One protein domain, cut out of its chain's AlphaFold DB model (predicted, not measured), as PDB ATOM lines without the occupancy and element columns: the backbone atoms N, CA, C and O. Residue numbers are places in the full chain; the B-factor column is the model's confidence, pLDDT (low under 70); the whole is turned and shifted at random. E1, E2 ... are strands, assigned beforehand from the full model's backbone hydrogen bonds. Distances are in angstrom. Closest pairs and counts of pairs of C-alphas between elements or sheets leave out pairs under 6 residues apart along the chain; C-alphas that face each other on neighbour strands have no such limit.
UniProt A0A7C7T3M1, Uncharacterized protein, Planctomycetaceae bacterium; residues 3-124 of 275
ATOM      1  N   HIS A   3       0.231  31.199  97.423       91.56
ATOM      2  CA  HIS A   3      -0.095  29.970  98.130       91.56
ATOM      3  C   HIS A   3       0.417  30.053  99.565       91.56
ATOM      4  O   HIS A   3       1.602  29.871  99.827       91.56
ATOM      5  N   ASP A   4      -0.483  30.350 100.498       93.44
ATOM      6  CA  ASP A   4      -0.180  30.283 101.926       93.44
ATOM      7  C   ASP A   4      -0.390  28.860 102.447       93.44
ATOM      8  O   ASP A   4      -1.530  28.401 102.603       93.44
ATOM      9  N   ILE A   5       0.709  28.157 102.706       94.12
ATOM     10  CA  ILE A   5       0.691  26.760 103.147       94.12
ATOM     11  C   ILE A   5       0.940  26.602 104.654       94.12
ATOM     12  O   ILE A   5       1.027  25.476 105.141       94.12
ATOM     13  N   THR A   6       0.988  27.701 105.411       94.81
ATOM     14  CA  THR A   6       1.344  27.730 106.841       94.81
ATOM     15  C   THR A   6       0.506  26.760 107.672       94.81
ATOM     16  O   THR A   6       1.035  25.879 108.346       94.81
ATOM     17  N   SER A   7      -0.824  26.861 107.573       93.00
ATOM     18  CA  SER A   7      -1.755  26.009 108.336       93.00
ATOM     19  C   SER A   7      -1.781  24.550 107.873       93.00
ATOM     20  O   SER A   7      -2.370  23.702 108.537       93.00
ATOM     21  N   GLN A   8      -1.173  24.242 106.731       92.19
ATOM     22  CA  GLN A   8      -1.128  22.887 106.202       92.19
ATOM     23  C   GLN A   8       0.167  22.179 106.594       92.19
ATOM     24  O   GLN A   8       0.189  20.958 106.539       92.19
ATOM     25  N   LEU A   9       1.225  22.881 106.993       93.44
ATOM     26  CA  LEU A   9       2.540  22.285 107.214       93.44
ATOM     27  C   LEU A   9       2.626  21.576 108.575       93.44
ATOM     28  O   LEU A   9       2.286  22.145 109.609       93.44
ATOM     29  N   ALA A  10       3.072  20.316 108.581       94.06
ATOM     30  CA  ALA A  10       3.216  19.516 109.798       94.06
ATOM     31  C   ALA A  10       4.683  19.299 110.186       94.06
ATOM     32  O   ALA A  10       5.029  19.462 111.352       94.06
ATOM     33  N   TYR A  11       5.526  18.949 109.215       96.06
ATOM     34  CA  TYR A  11       6.949  18.661 109.412       96.06
ATOM     35  C   TYR A  11       7.744  19.116 108.197       96.06
ATOM     36  O   TYR A  11       7.182  19.214 107.103       96.06
ATOM     37  N   GLY A  12       9.046  19.294 108.353       97.12
ATOM     38  CA  GLY A  12       9.938  19.442 107.216       97.12
ATOM     39  C   GLY A  12      11.405  19.321 107.584       97.12
ATOM     40  O   GLY A  12      11.775  19.290 108.757       97.12
ATOM     41  N   GLU A  13      12.217  19.265 106.543       97.62
ATOM     42  CA  GLU A  13      13.674  19.275 106.583       97.62
ATOM     43  C   GLU A  13      14.147  20.349 105.606       97.62
ATOM     44  O   GLU A  13      13.632  20.420 104.487       97.62
ATOM     45  N   LEU A  14      15.100  21.178 106.027       97.50
ATOM     46  CA  LEU A  14      15.787  22.148 105.176       97.50
ATOM     47  C   LEU A  14      17.289  21.968 105.324       97.50
ATOM     48  O   LEU A  14      17.819  21.926 106.438       97.50
ATOM     49  N   VAL A  15      17.981  21.944 104.195       96.19
ATOM     50  CA  VAL A  15      19.431  21.856 104.127       96.19
ATOM     51  C   VAL A  15      19.960  23.087 103.408       96.19
ATOM     52  O   VAL A  15      19.854  23.216 102.191       96.19
ATOM     53  N   ASN A  16      20.577  23.977 104.185       94.12
ATOM     54  CA  ASN A  16      21.134  25.251 103.724       94.12
ATOM     55  C   ASN A  16      22.664  25.247 103.825       94.12
ATOM     56  O   ASN A  16      23.288  26.256 104.134       94.12
ATOM     57  N   SER A  17      23.282  24.076 103.657       90.00
ATOM     58  CA  SER A  17      24.710  23.863 103.944       90.00
ATOM     59  C   SER A  17      25.672  24.421 102.890       90.00
ATOM     60  O   SER A  17      26.886  24.325 103.069       90.00
ATOM     61  N   GLN A  18      25.143  24.934 101.780       90.38
ATOM     62  CA  GLN A  18      25.909  25.425 100.639       90.38
ATOM     63  C   GLN A  18      25.397  26.797 100.222       90.38
ATOM     64  O   GLN A  18      24.214  27.109 100.363       90.38
ATOM     65  N   ARG A  19      26.305  27.611  99.684       92.44
ATOM     66  CA  ARG A  19      25.943  28.898  99.105       92.44
ATOM     67  C   ARG A  19      25.072  28.684  97.867       92.44
ATOM     68  O   ARG A  19      25.298  27.759  97.096       92.44
ATOM     69  N   ASN A  20      24.105  29.573  97.680       94.00
ATOM     70  CA  ASN A  20      23.170  29.631  96.560       94.00
ATOM     71  C   ASN A  20      22.262  28.396  96.406       94.00
ATOM     72  O   ASN A  20      21.605  28.263  95.374       94.00
ATOM     73  N   SER A  21      22.178  27.531  97.422       94.69
ATOM     74  CA  SER A  21      21.367  26.317  97.384       94.69
ATOM     75  C   SER A  21      20.608  26.111  98.691       94.69
ATOM     76  O   SER A  21      21.176  26.132  99.783       94.69
ATOM     77  N   THR A  22      19.306  25.882  98.568       96.06
ATOM     78  CA  THR A  22      18.430  25.455  99.660       96.06
ATOM     79  C   THR A  22      17.581  24.299  99.163       96.06
ATOM     80  O   THR A  22      16.795  24.464  98.237       96.06
ATOM     81  N   TYR A  23      17.701  23.125  99.770       96.56
ATOM     82  CA  TYR A  23      16.889  21.966  99.399       96.56
ATOM     83  C   TYR A  23      16.278  21.305 100.623       96.56
ATOM     84  O   TYR A  23      16.696  21.544 101.754       96.56
ATOM     85  N   GLY A  24      15.264  20.476 100.409       97.19
ATOM     86  CA  GLY A  24      14.605  19.794 101.509       97.19
ATOM     87  C   GLY A  24      13.243  19.245 101.139       97.19
ATOM     88  O   GLY A  24      12.904  19.080  99.964       97.19
ATOM     89  N   TRP A  25      12.438  18.967 102.155       97.44
ATOM     90  CA  TRP A  25      11.069  18.515 101.962       97.44
ATOM     91  C   TRP A  25      10.140  19.044 103.046       97.44
ATOM     92  O   TRP A  25      10.519  19.259 104.192       97.44
ATOM     93  N   LEU A  26       8.878  19.216 102.672       96.44
ATOM     94  CA  LEU A  26       7.802  19.729 103.504       96.44
ATOM     95  C   LEU A  26       6.668  18.706 103.516       96.44
ATOM     96  O   LEU A  26       6.135  18.344 102.467       96.44
ATOM     97  N   ARG A  27       6.271  18.219 104.689       94.62
ATOM     98  CA  ARG A  27       5.145  17.292 104.842       94.62
ATOM     99  C   ARG A  27       3.899  18.033 105.296       94.62
ATOM    100  O   ARG A  27       3.844  18.586 106.395       94.62
ATOM    101  N   MET A  28       2.869  17.952 104.465       91.50
ATOM    102  CA  MET A  28       1.561  18.536 104.735       91.50
ATOM    103  C   MET A  28       0.755  17.660 105.706       91.50
ATOM    104  O   MET A  28       0.844  16.432 105.709       91.50
ATOM    105  N   SER A  29      -0.064  18.295 106.527       88.12
ATOM    106  CA  SER A  29      -0.990  17.671 107.459       88.12
ATOM    107  C   SER A  29      -2.106  16.935 106.713       88.12
ATOM    108  O   SER A  29      -2.616  17.397 105.696       88.12
ATOM    109  N   GLY A  30      -2.460  15.743 107.200       79.31
ATOM    110  CA  GLY A  30      -3.509  14.914 106.597       79.31
ATOM    111  C   GLY A  30      -3.133  14.221 105.280       79.31
ATOM    112  O   GLY A  30      -3.981  13.541 104.709       79.31
ATOM    113  N   GLY A  31      -1.890  14.353 104.802       73.12
ATOM    114  CA  GLY A  31      -1.415  13.723 103.568       73.12
ATOM    115  C   GLY A  31      -0.158  12.874 103.761       73.12
ATOM    116  O   GLY A  31       0.640  13.105 104.665       73.12
ATOM    117  N   HIS A  32       0.038  11.902 102.867       73.25
ATOM    118  CA  HIS A  32       1.288  11.135 102.758       73.25
ATOM    119  C   HIS A  32       2.305  11.774 101.802       73.25
ATOM    120  O   HIS A  32       3.433  11.304 101.697       73.25
ATOM    121  N   THR A  33       1.914  12.822 101.076       79.50
ATOM    122  CA  THR A  33       2.758  13.450 100.059       79.50
ATOM    123  C   THR A  33       3.586  14.573 100.662       79.50
ATOM    124  O   THR A  33       3.024  15.524 101.212       79.50
ATOM    125  N   SER A  34       4.901  14.479 100.503       92.00
ATOM    126  CA  SER A  34       5.817  15.585 100.760       92.00
ATOM    127  C   SER A  34       5.941  16.477  99.522       92.00
ATOM    128  O   SER A  34       5.858  15.993  98.392       92.00
ATOM    129  N   VAL A  35       6.150  17.770  99.747       94.19
ATOM    130  CA  VAL A  35       6.642  18.719  98.750       94.19
ATOM    131  C   VAL A  35       8.154  18.773  98.899       94.19
ATOM    132  O   VAL A  35       8.652  19.240  99.915       94.19
ATOM    133  N   VAL A  36       8.879  18.254  97.922       96.44
ATOM    134  CA  VAL A  36      10.327  18.408  97.801       96.44
ATOM    135  C   VAL A  36      10.609  19.794  97.234       96.44
ATOM    136  O   VAL A  36       9.923  20.231  96.308       96.44
ATOM    137  N   ILE A  37      11.598  20.483  97.792       97.06
ATOM    138  CA  ILE A  37      12.028  21.802  97.333       97.06
ATOM    139  C   ILE A  37      13.506  21.755  96.940       97.06
ATOM    140  O   ILE A  37      14.314  21.132  97.631       97.06
ATOM    141  N   GLN A  38      13.846  22.426  95.844       97.12
ATOM    142  CA  GLN A  38      15.213  22.703  95.408       97.12
ATOM    143  C   GLN A  38      15.257  24.146  94.913       97.12
ATOM    144  O   GLN A  38      14.805  24.465  93.816       97.12
ATOM    145  N   LEU A  39      15.730  25.030  95.777       97.56
ATOM    146  CA  LEU A  39      15.655  26.468  95.610       97.56
ATOM    147  C   LEU A  39      17.041  27.067  95.392       97.56
ATOM    148  O   LEU A  39      18.021  26.671  96.029       97.56
ATOM    149  N   THR A  40      17.086  28.071  94.526       96.75
ATOM    150  CA  THR A  40      18.291  28.829  94.197       96.75
ATOM    151  C   THR A  40      18.377  30.080  95.062       96.75
ATOM    152  O   THR A  40      17.420  30.850  95.167       96.75
ATOM    153  N   GLY A  41      19.544  30.320  95.650       93.88
ATOM    154  CA  GLY A  41      19.823  31.476  96.501       93.88
ATOM    155  C   GLY A  41      20.099  31.099  97.955       93.88
ATOM    156  O   GLY A  41      20.120  29.927  98.328       93.88
ATOM    157  N   ASN A  42      20.381  32.114  98.768       93.31
ATOM    158  CA  ASN A  42      20.787  31.932 100.158       93.31
ATOM    159  C   ASN A  42      19.607  32.149 101.107       93.31
ATOM    160  O   ASN A  42      18.845  33.101 100.948       93.31
ATOM    161  N   CYS A  43      19.504  31.296 102.126       92.69
ATOM    162  CA  CYS A  43      18.684  31.592 103.293       92.69
ATOM    163  C   CYS A  43      19.268  32.768 104.096       92.69
ATOM    164  O   CYS A  43      20.470  33.037 104.012       92.69
ATOM    165  N   ALA A  44      18.447  33.426 104.924       91.44
ATOM    166  CA  ALA A  44      18.955  34.422 105.873       91.44
ATOM    167  C   ALA A  44      19.935  33.805 106.879       91.44
ATOM    168  O   ALA A  44      19.913  32.592 107.123       91.44
ATOM    169  N   SER A  45      20.733  34.648 107.534       88.81
ATOM    170  CA  SER A  45      21.780  34.225 108.479       88.81
ATOM    171  C   SER A  45      21.304  33.240 109.558       88.81
ATOM    172  O   SER A  45      22.031  32.319 109.913       88.81
ATOM    173  N   SER A  46      20.060  33.377 110.033       91.88
ATOM    174  CA  SER A  46      19.439  32.474 111.023       91.88
ATOM    175  C   SER A  46      19.279  31.012 110.572       91.88
ATOM    176  O   SER A  46      19.092  30.128 111.406       91.88
ATOM    177  N   LEU A  47      19.322  30.761 109.264       93.06
ATOM    178  CA  LEU A  47      19.126  29.452 108.638       93.06
ATOM    179  C   LEU A  47      20.318  29.035 107.767       93.06
ATOM    180  O   LEU A  47      20.470  27.846 107.481       93.06
ATOM    181  N   TYR A  48      21.150  29.986 107.339       92.38
ATOM    182  CA  TYR A  48      22.294  29.749 106.469       92.38
ATOM    183  C   TYR A  48      23.336  28.831 107.120       92.38
ATOM    184  O   TYR A  48      23.697  28.999 108.280       92.38
ATOM    185  N   GLY A  49      23.821  27.850 106.359       91.12
ATOM    186  CA  GLY A  49      24.792  26.845 106.796       91.12
ATOM    187  C   GLY A  49      24.249  25.756 107.714       91.12
ATOM    188  O   GLY A  49      24.989  24.832 108.062       91.12
ATOM    189  N   HIS A  50      22.967  25.817 108.069       93.00
ATOM    190  CA  HIS A  50      22.333  24.830 108.929       93.00
ATOM    191  C   HIS A  50      21.582  23.771 108.118       93.00
ATOM    192  O   HIS A  50      20.951  24.052 107.096       93.00
ATOM    193  N   HIS A  51      21.625  22.537 108.615       95.44
ATOM    194  CA  HIS A  51      20.647  21.507 108.293       95.44
ATOM    195  C   HIS A  51      19.674  21.413 109.469       95.44
ATOM    196  O   HIS A  51      20.075  21.023 110.571       95.44
ATOM    197  N   ILE A  52      18.414  21.774 109.231       96.38
ATOM    198  CA  ILE A  52      17.361  21.722 110.236       96.38
ATOM    199  C   ILE A  52      16.264  20.718 109.887       96.38
ATOM    200  O   ILE A  52      15.804  20.640 108.751       96.38
ATOM    201  N   GLU A  53      15.789  20.019 110.906       97.69
ATOM    202  CA  GLU A  53      14.497  19.339 110.913       97.69
ATOM    203  C   GLU A  53      13.545  20.142 111.795       97.69
ATOM    204  O   GLU A  53      13.944  20.661 112.842       97.69
ATOM    205  N   PHE A  54      12.282  20.265 111.400       97.56
ATOM    206  CA  PHE A  54      11.299  20.996 112.187       97.56
ATOM    207  C   PHE A  54       9.933  20.317 112.232       97.56
ATOM    208  O   PHE A  54       9.492  19.645 111.297       97.56
ATOM    209  N   GLU A  55       9.234  20.545 113.340       97.19
ATOM    210  CA  GLU A  55       7.869  20.097 113.591       97.19
ATOM    211  C   GLU A  55       6.987  21.292 113.949       97.19
ATOM    212  O   GLU A  55       7.255  22.021 114.911       97.19
ATOM    213  N   SER A  56       5.895  21.461 113.203       96.56
ATOM    214  CA  SER A  56       4.887  22.480 113.480       96.56
ATOM    215  C   SER A  56       4.216  22.233 114.826       96.56
ATOM    216  O   SER A  56       3.636  21.172 115.069       96.56
ATOM    217  N   GLN A  57       4.210  23.269 115.659       95.44
ATOM    218  CA  GLN A  57       3.513  23.314 116.942       95.44
ATOM    219  C   GLN A  57       2.081  23.858 116.811       95.44
ATOM    220  O   GLN A  57       1.406  24.067 117.818       95.44
ATOM    221  N   LEU A  58       1.584  24.084 115.586       90.62
ATOM    222  CA  LEU A  58       0.181  24.443 115.380       90.62
ATOM    223  C   LEU A  58      -0.722  23.302 115.846       90.62
ATOM    224  O   LEU A  58      -0.608  22.166 115.367       90.62
ATOM    225  N   GLU A  59      -1.661  23.623 116.740       82.62
ATOM    226  CA  GLU A  59      -2.644  22.655 117.218       82.62
ATOM    227  C   GLU A  59      -3.449  22.083 116.046       82.62
ATOM    228  O   GLU A  59      -3.817  22.787 115.104       82.62
ATOM    229  N   GLN A  60      -3.800  20.801 116.138       76.56
ATOM    230  CA  GLN A  60      -4.455  20.072 115.051       76.56
ATOM    231  C   GLN A  60      -5.755  20.731 114.559       76.56
ATOM    232  O   GLN A  60      -6.067  20.642 113.376       76.56
ATOM    233  N   ARG A  61      -6.491  21.437 115.430       70.56
ATOM    234  CA  ARG A  61      -7.723  22.163 115.063       70.56
ATOM    235  C   ARG A  61      -7.497  23.366 114.141       70.56
ATOM    236  O   ARG A  61      -8.436  23.786 113.476       70.56
ATOM    237  N   TYR A  62      -6.286  23.921 114.119       72.69
ATOM    238  CA  TYR A  62      -5.909  25.022 113.229       72.69
ATOM    239  C   TYR A  62      -5.331  24.523 111.906       72.69
ATOM    240  O   TYR A  62      -5.064  25.328 111.015       72.69
ATOM    241  N   ARG A  63      -5.155  23.204 111.762       75.56
ATOM    242  CA  ARG A  63      -4.659  22.617 110.526       75.56
ATOM    243  C   ARG A  63      -5.787  22.497 109.516       75.56
ATOM    244  O   ARG A  63      -6.843  21.930 109.803       75.56
ATOM    245  N   THR A  64      -5.568  23.039 108.326       73.12
ATOM    246  CA  THR A  64      -6.547  22.943 107.243       73.12
ATOM    247  C   THR A  64      -6.334  21.640 106.479       73.12
ATOM    248  O   THR A  64      -5.235  21.334 106.032       73.12
ATOM    249  N   SER A  65      -7.400  20.850 106.315       64.31
ATOM    250  CA  SER A  65      -7.374  19.642 105.473       64.31
ATOM    251  C   SER A  65      -7.483  19.960 103.978       64.31
ATOM    252  O   SER A  65      -7.261  19.089 103.137       64.31
ATOM    253  N   CYS A  66      -7.846  21.203 103.637       61.62
ATOM    254  CA  CYS A  66      -7.938  21.656 102.260       61.62
ATOM    255  C   CYS A  66      -6.532  21.882 101.710       61.62
ATOM    256  O   CYS A  66      -5.893  22.897 101.988       61.62
ATOM    257  N   ARG A  67      -6.062  20.911 100.930       65.88
ATOM    258  CA  ARG A  67      -4.778  20.982 100.255       65.88
ATOM    259  C   ARG A  67      -4.813  22.096  99.212       65.88
ATOM    260  O   ARG A  67      -5.572  22.026  98.243       65.88
ATOM    261  N   GLN A  68      -3.958  23.098  99.371       70.31
ATOM    262  CA  GLN A  68      -3.615  23.945  98.236       70.31
ATOM    263  C   GLN A  68      -2.896  23.085  97.194       70.31
ATOM    264  O   GLN A  68      -2.049  22.260  97.538       70.31
ATOM    265  N   HIS A  69      -3.265  23.248  95.923       78.50
ATOM    266  CA  HIS A  69      -2.694  22.496  94.807       78.50
ATOM    267  C   HIS A  69      -1.265  22.975  94.521       78.50
ATOM    268  O   HIS A  69      -1.030  23.690  93.556       78.50
ATOM    269  N   VAL A  70      -0.334  22.598  95.394       87.94
ATOM    270  CA  VAL A  70       1.107  22.774  95.215       87.94
ATOM    271  C   VAL A  70       1.677  21.445  94.728       87.94
ATOM    272  O   VAL A  70       1.370  20.385  95.297       87.94
ATOM    273  N   ARG A  71       2.474  21.483  93.659       89.19
ATOM    274  CA  ARG A  71       3.165  20.310  93.105       89.19
ATOM    275  C   ARG A  71       4.117  19.725  94.141       89.19
ATOM    276  O   ARG A  71       4.679  20.442  94.963       89.19
ATOM    277  N   ASN A  72       4.326  18.411  94.064       91.06
ATOM    278  CA  ASN A  72       5.196  17.683  94.993       91.06
ATOM    279  C   ASN A  72       6.692  17.985  94.802       91.06
ATOM    280  O   ASN A  72       7.481  17.567  95.637       91.06
ATOM    281  N   TYR A  73       7.082  18.657  93.723       94.00
ATOM    282  CA  TYR A  73       8.452  19.083  93.467       94.00
ATOM    283  C   TYR A  73       8.409  20.565  93.112       94.00
ATOM    284  O   TYR A  73       7.641  20.947  92.231       94.00
ATOM    285  N   GLN A  74       9.151  21.392  93.840       95.38
ATOM    286  CA  GLN A  74       9.211  22.836  93.642       95.38
ATOM    287  C   GLN A  74      10.648  23.253  93.387       95.38
ATOM    288  O   GLN A  74      11.556  22.870  94.124       95.38
ATOM    289  N   VAL A  75      10.812  24.095  92.378       96.62
ATOM    290  CA  VAL A  75      12.074  24.747  92.044       96.62
ATOM    291  C   VAL A  75      11.862  26.235  91.869       96.62
ATOM    292  O   VAL A  75      10.732  26.647  91.616       96.62
ATOM    293  N   GLY A  76      12.925  27.023  91.997       96.00
ATOM    294  CA  GLY A  76      12.901  28.472  91.792       96.00
ATOM    295  C   GLY A  76      13.724  29.232  92.828       96.00
ATOM    296  O   GLY A  76      14.382  28.617  93.666       96.00
ATOM    297  N   PRO A  77      13.734  30.571  92.787       96.62
ATOM    298  CA  PRO A  77      14.520  31.354  93.720       96.62
ATOM    299  C   PRO A  77      13.877  31.376  95.108       96.62
ATOM    300  O   PRO A  77      12.651  31.478  95.250       96.62
ATOM    301  N   ILE A  78      14.726  31.353  96.132       96.25
ATOM    302  CA  ILE A  78      14.303  31.614  97.503       96.25
ATOM    303  C   ILE A  78      13.998  33.108  97.702       96.25
ATOM    304  O   ILE A  78      14.711  33.996  97.217       96.25
ATOM    305  N   GLY A  79      12.887  33.375  98.382       94.12
ATOM    306  CA  GLY A  79      12.464  34.695  98.839       94.12
ATOM    307  C   GLY A  79      12.955  34.967 100.257       94.12
ATOM    308  O   GLY A  79      14.082  34.615 100.618       94.12
ATOM    309  N   HIS A  80      12.117  35.596 101.078       93.69
ATOM    310  CA  HIS A  80      12.395  35.728 102.500       93.69
ATOM    311  C   HIS A  80      12.414  34.365 103.212       93.69
ATOM    312  O   HIS A  80      11.514  33.542 103.072       93.69
ATOM    313  N   SER A  81      13.429  34.137 104.036       95.62
ATOM    314  CA  SER A  81      13.494  32.990 104.938       95.62
ATOM    315  C   SER A  81      14.064  33.444 106.271       95.62
ATOM    316  O   SER A  81      15.005  34.230 106.297       95.62
ATOM    317  N   SER A  82      13.496  33.006 107.389       95.75
ATOM    318  CA  SER A  82      14.034  33.323 108.714       95.75
ATOM    319  C   SER A  82      13.545  32.348 109.778       95.75
ATOM    320  O   SER A  82      12.474  31.753 109.659       95.75
ATOM    321  N   LEU A  83      14.346  32.190 110.833       96.75
ATOM    322  CA  LEU A  83      13.973  31.468 112.046       96.75
ATOM    323  C   LEU A  83      14.161  32.378 113.262       96.75
ATOM    324  O   LEU A  83      15.285  32.666 113.678       96.75
ATOM    325  N   GLN A  84      13.054  32.807 113.860       96.81
ATOM    326  CA  GLN A  84      13.064  33.605 115.085       96.81
ATOM    327  C   GLN A  84      13.014  32.683 116.303       96.81
ATOM    328  O   GLN A  84      11.956  32.179 116.676       96.81
ATOM    329  N   VAL A  85      14.169  32.436 116.924       96.56
ATOM    330  CA  VAL A  85      14.274  31.557 118.100       96.56
ATOM    331  C   VAL A  85      13.727  32.259 119.344       96.56
ATOM    332  O   VAL A  85      14.227  33.310 119.740       96.56
ATOM    333  N   SER A  86      12.742  31.643 119.995       96.31
ATOM    334  CA  SER A  86      12.126  32.140 121.231       96.31
ATOM    335  C   SER A  86      12.611  31.401 122.478       96.31
ATOM    336  O   SER A  86      12.726  32.006 123.542       96.31
ATOM    337  N   ASN A  87      12.924  30.107 122.366       96.25
ATOM    338  CA  ASN A  87      13.393  29.296 123.489       96.25
ATOM    339  C   ASN A  87      14.382  28.210 123.037       96.25
ATOM    340  O   ASN A  87      14.321  27.733 121.904       96.25
ATOM    341  N   ARG A  88      15.275  27.792 123.934       95.62
ATOM    342  CA  ARG A  88      16.195  26.665 123.737       95.62
ATOM    343  C   ARG A  88      15.892  25.599 124.783       95.62
ATOM    344  O   ARG A  88      15.878  25.890 125.975       95.62
ATOM    345  N   ASN A  89      15.648  24.380 124.330       93.88
ATOM    346  CA  ASN A  89      15.325  23.249 125.184       93.88
ATOM    347  C   ASN A  89      16.602  22.540 125.662       93.88
ATOM    348  O   ASN A  89      17.667  22.654 125.054       93.88
ATOM    349  N   GLU A  90      16.481  21.759 126.736       93.00
ATOM    350  CA  GLU A  90      17.591  20.970 127.293       93.00
ATOM    351  C   GLU A  90      18.095  19.880 126.332       93.00
ATOM    352  O   GLU A  90      19.266  19.512 126.380       93.00
ATOM    353  N   ASP A  91      17.233  19.394 125.429       91.69
ATOM    354  CA  ASP A  91      17.562  18.395 124.399       91.69
ATOM    355  C   ASP A  91      18.345  18.983 123.204       91.69
ATOM    356  O   ASP A  91      18.625  18.273 122.240       91.69
ATOM    357  N   GLY A  92      18.689  20.275 123.249       91.44
ATOM    358  CA  GLY A  92      19.386  20.992 122.180       91.44
ATOM    359  C   GLY A  92      18.477  21.487 121.052       91.44
ATOM    360  O   GLY A  92      18.940  22.230 120.186       91.44
ATOM    361  N   SER A  93      17.189  21.133 121.059       95.19
ATOM    362  CA  SER A  93      16.218  21.706 120.126       95.19
ATOM    363  C   SER A  93      15.865  23.144 120.502       95.19
ATOM    364  O   SER A  93      16.029  23.579 121.645       95.19
ATOM    365  N   VAL A  94      15.338  23.900 119.544       96.50
ATOM    366  CA  VAL A  94      14.860  25.266 119.771       96.50
ATOM    367  C   VAL A  94      13.383  25.381 119.431       96.50
ATOM    368  O   VAL A  94      12.877  24.682 118.557       96.50
ATOM    369  N   GLN A  95      12.678  26.254 120.137       97.50
ATOM    370  CA  GLN A  95      11.351  26.710 119.745       97.50
ATOM    371  C   GLN A  95      11.484  28.071 119.079       97.50
ATOM    372  O   GLN A  95      12.315  28.889 119.484       97.50
ATOM    373  N   GLY A  96      10.670  28.318 118.063       96.75
ATOM    374  CA  GLY A  96      10.695  29.578 117.343       96.75
ATOM    375  C   GLY A  96       9.587  29.699 116.315       96.75
ATOM    376  O   GLY A  96       8.693  28.855 116.248       96.75
ATOM    377  N   GLU A  97       9.676  30.751 115.514       97.81
ATOM    378  CA  GLU A  97       8.803  30.998 114.369       97.81
ATOM    379  C   GLU A  97       9.606  30.897 113.076       97.81
ATOM    380  O   GLU A  97      10.646  31.543 112.929       97.81
ATOM    381  N   LEU A  98       9.130  30.061 112.157       97.69
ATOM    382  CA  LEU A  98       9.727  29.840 110.849       97.69
ATOM    383  C   LEU A  98       8.947  30.615 109.786       97.69
ATOM    384  O   LEU A  98       7.742  30.402 109.621       97.69
ATOM    385  N   CYS A  99       9.658  31.445 109.030       97.50
ATOM    386  CA  CYS A  99       9.163  32.079 107.814       97.50
ATOM    387  C   CYS A  99       9.925  31.517 106.612       97.50
ATOM    388  O   CYS A  99      11.153  31.440 106.639       97.50
ATOM    389  N   LEU A 100       9.206  31.132 105.560       97.12
ATOM    390  CA  LEU A 100       9.774  30.685 104.287       97.12
ATOM    391  C   LEU A 100       8.950  31.240 103.134       97.12
ATOM    392  O   LEU A 100       7.727  31.147 103.134       97.12
ATOM    393  N   GLU A 101       9.626  31.732 102.115       96.38
ATOM    394  CA  GLU A 101       9.035  32.275 100.904       96.38
ATOM    395  C   GLU A 101       9.848  31.784  99.709       96.38
ATOM    396  O   GLU A 101      11.080  31.763  99.751       96.38
ATOM    397  N   TRP A 102       9.176  31.393  98.633       96.44
ATOM    398  CA  TRP A 102       9.836  31.124  97.359       96.44
ATOM    399  C   TRP A 102       8.889  31.324  96.180       96.44
ATOM    400  O   TRP A 102       7.661  31.365  96.322       96.44
ATOM    401  N   PHE A 103       9.478  31.426  94.994       93.69
ATOM    402  CA  PHE A 103       8.755  31.643  93.746       93.69
ATOM    403  C   PHE A 103       8.952  30.440  92.835       93.69
ATOM    404  O   PHE A 103       9.991  30.301  92.204       93.69
ATOM    405  N   GLY A 104       7.968  29.549  92.792       92.44
ATOM    406  CA  GLY A 104       8.073  28.290  92.071       92.44
ATOM    407  C   GLY A 104       7.112  28.132  90.903       92.44
ATOM    408  O   GLY A 104       6.480  29.075  90.420       92.44
ATOM    409  N   GLN A 105       6.977  26.878  90.478       91.25
ATOM    410  CA  GLN A 105       6.112  26.454  89.375       91.25
ATOM    411  C   GLN A 105       4.648  26.873  89.555       91.25
ATOM    412  O   GLN A 105       3.976  27.217  88.583       91.25
ATOM    413  N   ASP A 106       4.162  26.868  90.797       90.38
ATOM    414  CA  ASP A 106       2.778  27.224  91.128       90.38
ATOM    415  C   ASP A 106       2.622  28.713  91.501       90.38
ATOM    416  O   ASP A 106       1.541  29.184  91.856       90.38
ATOM    417  N   GLY A 107       3.691  29.501  91.360       91.00
ATOM    418  CA  GLY A 107       3.736  30.913  91.714       91.00
ATOM    419  C   GLY A 107       4.421  31.148  93.055       91.00
ATOM    420  O   GLY A 107       5.401  30.494  93.392       91.00
ATOM    421  N   HIS A 108       3.934  32.126  93.808       92.69
ATOM    422  CA  HIS A 108       4.537  32.521  95.075       92.69
ATOM    423  C   HIS A 108       3.988  31.622  96.189       92.69
ATOM    424  O   HIS A 108       2.780  31.616  96.426       92.69
ATOM    425  N   ILE A 109       4.850  30.868  96.865       94.50
ATOM    426  CA  ILE A 109       4.486  30.019  98.004       94.50
ATOM    427  C   ILE A 109       5.112  30.586  99.278       94.50
ATOM    428  O   ILE A 109       6.272  30.998  99.272       94.50
ATOM    429  N   ARG A 110       4.335  30.610 100.365       95.62
ATOM    430  CA  ARG A 110       4.762  31.151 101.657       95.62
ATOM    431  C   ARG A 110       4.342  30.285 102.845       95.62
ATOM    432  O   ARG A 110       3.252  29.705 102.865       95.62
ATOM    433  N   VAL A 111       5.208  30.266 103.847       96.00
ATOM    434  CA  VAL A 111       4.995  29.817 105.223       96.00
ATOM    435  C   VAL A 111       5.281  31.030 106.097       96.00
ATOM    436  O   VAL A 111       6.395  31.545 106.072       96.00
ATOM    437  N   ASP A 112       4.286  31.500 106.834       95.38
ATOM    438  CA  ASP A 112       4.336  32.778 107.537       95.38
ATOM    439  C   ASP A 112       4.207  32.561 109.046       95.38
ATOM    440  O   ASP A 112       3.202  32.022 109.510       95.38
ATOM    441  N   HIS A 113       5.237  32.944 109.806       95.31
ATOM    442  CA  HIS A 113       5.284  32.842 111.270       95.31
ATOM    443  C   HIS A 113       4.827  31.477 111.818       95.31
ATOM    444  O   HIS A 113       4.032  31.391 112.756       95.31
ATOM    445  N   LEU A 114       5.304  30.376 111.230       96.62
ATOM    446  CA  LEU A 114       4.925  29.037 111.671       96.62
ATOM    447  C   LEU A 114       5.605  28.722 113.010       96.62
ATOM    448  O   LEU A 114       6.831  28.593 113.031       96.62
ATOM    449  N   PRO A 115       4.863  28.514 114.116       97.50
ATOM    450  CA  PRO A 115       5.479  28.073 115.357       97.50
ATOM    451  C   PRO A 115       6.027  26.656 115.178       97.50
ATOM    452  O   PRO A 115       5.295  25.731 114.807       97.50
ATOM    453  N   VAL A 116       7.316  26.477 115.452       97.69
ATOM    454  CA  VAL A 116       8.046  25.228 115.216       97.69
ATOM    455  C   VAL A 116       8.913  24.833 116.407       97.69
ATOM    456  O   VAL A 116       9.454  25.676 117.123       97.69
ATOM    457  N   LYS A 117       9.075  23.520 116.588       97.69
ATOM    458  CA  LYS A 117      10.215  22.927 117.293       97.69
ATOM    459  C   LYS A 117      11.245  22.547 116.231       97.69
ATOM    460  O   LYS A 117      10.885  21.853 115.286       97.69
ATOM    461  N   VAL A 118      12.488  22.991 116.376       97.50
ATOM    462  CA  VAL A 118      13.568  22.798 115.398       97.50
ATOM    463  C   VAL A 118      14.718  22.023 116.027       97.50
ATOM    464  O   VAL A 118      15.154  22.341 117.135       97.50
ATOM    465  N   GLN A 119      15.232  21.030 115.309       96.75
ATOM    466  CA  GLN A 119      16.449  20.299 115.631       96.75
ATOM    467  C   GLN A 119      17.511  20.583 114.565       96.75
ATOM    468  O   GLN A 119      17.263  20.431 113.373       96.75
ATOM    469  N   PHE A 120      18.706  20.972 115.003       93.38
ATOM    470  CA  PHE A 120      19.859  21.148 114.122       93.38
ATOM    471  C   PHE A 120      20.554  19.793 113.957       93.38
ATOM    472  O   PHE A 120      21.077  19.236 114.922       93.38
ATOM    473  N   VAL A 121      20.508  19.227 112.750       90.88
ATOM    474  CA  VAL A 121      21.004  17.870 112.459       90.88
ATOM    475  C   VAL A 121      22.515  17.874 112.236       90.88
ATOM    476  O   VAL A 121      23.221  16.975 112.698       90.88
ATOM    477  N   ARG A 122      23.029  18.882 111.522       77.31
ATOM    478  CA  ARG A 122      24.464  19.090 111.279       77.31
ATOM    479  C   ARG A 122      24.777  20.577 111.152       77.31
ATOM    480  O   ARG A 122      24.151  21.261 110.347       77.31
ATOM    481  N   ASP A 123      25.820  21.007 111.855       59.38
ATOM    482  CA  ASP A 123      26.507  22.271 111.601       59.38
ATOM    483  C   ASP A 123      27.763  21.974 110.775       59.38
ATOM    484  O   ASP A 123      28.691  21.313 111.251       59.38
ATOM    485  N   ARG A 124      27.808  22.426 109.517       55.72
ATOM    486  CA  ARG A 124      29.102  22.597 108.843       55.72
ATOM    487  C   ARG A 124      29.708  23.917 109.329       55.72
ATOM    488  O   ARG A 124      28.958  24.873 109.525       55.72
TER     489      ARG A 124
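Overview. This is residues 3 to 124 of the 275 residues of an uncharacterized protein of Planctomycetaceae bacterium (UniProt A0A7C7T3M1). The model is a closed, somewhat flattened barrel of seven strands: E1, E2, E3 and E4 make one wall, most of E5, E6 and E7 makes the opposite wall, and the strands of the two walls cross. The bent strands E5 and E7 join the walls, E5 by its first residues to E3 and E7 by its last part to E4, while a long stretch with no named element, residues 57 to 72, loops outside the barrel from E4 to E5. The printed part has 122 residues, with no named helix and seven named strands, E1 to E7 in order along the chain; round the ring run E1, E2, E3, E5, E6, E7, E4 and back to E1, antiparallel but for the parallel pair E3 and E5. The class is all strand. The whole is compact, with a radius of gyration of the C-alphas of 13.4 A and spans of 36 by 34 by 21 A.

Along the chain. E1 is residues 9 to 18, 24.5 A from first to last C-alpha, and begins at C-alpha 9 at (2.540, 22.285, 107.214). E2 is residues 21 to 28, 22.5 A long, E3 is residues 34 to 40, 19.3 A long, and E4 is residues 50 to 56, 18.2 A long. E5 is residues 73 to 88, 32.2 A long, with C-alpha 73 at (8.452, 19.083, 93.467); it bends by 104 degrees at residue 76. E6, residues 94 to 104, is 28.7 A long and bends by 56 degrees at residue 97. E7, residues 107 to 123, is the longest strand by residues and measures 31.4 A; it bends by 99 degrees at residue 117 and ends at C-alpha 123 at (26.507, 22.271, 111.601).

Arrangement. The barrel is closed, each strand with two neighbours. E1, E2 and E3 form a meander, each strand the antiparallel neighbour of the one before. E1 and E2 are a hairpin at 170 degrees, with N 13 and O 25 2.9 A apart. E2 and E3 are a hairpin at 160 degrees, with N 26 and O 35 2.8 A apart. On the other side of E1 is E4, antiparallel at 174 degrees, with N 14 and O 52 2.9 A apart. E1 to E4 form a Greek key, a meander of three strands with the first and fourth antiparallel neighbours; E4 to E7 form another. E3 and E5 are parallel, with N 74 and O 36 2.8 A apart. The pairing of E5 is staggered: residues 73 to 77 pair with E3 and residues 78 to 88 with E6. E5, E6 and E7 form a second meander. The hairpin E5 and E6 stands at 165 degrees, with N 84 and O 97 2.9 A apart. The hairpin E6 and E7 stands at 136 degrees, with N 98 and O 114 2.9 A apart. E7 and E4 are antiparallel at 114 degrees, with N 119 and O 53 2.8 A apart. Residues 3 to 4 pair in parallel with residues 109 to 110 of E7. Among the strands that stay apart are E1 and E6, and E2 and E7.

Size, cuts and confidence. The two C-alphas farthest apart are those of Glu 90 and Gln 105, at 40.0 A. The printed part runs from residue 3 to residue 124 without a cut. The link from E4 to E5 is long, with 16 residues, whose C-alphas lie 13 to 20 A from the mean of the C-alphas. The link from E3 to E4 is short, with 9 residues, and the other four links are tight. The mean pLDDT of the printed part is 91.2; residues 65 to 67 and 123 to 124 are under 70.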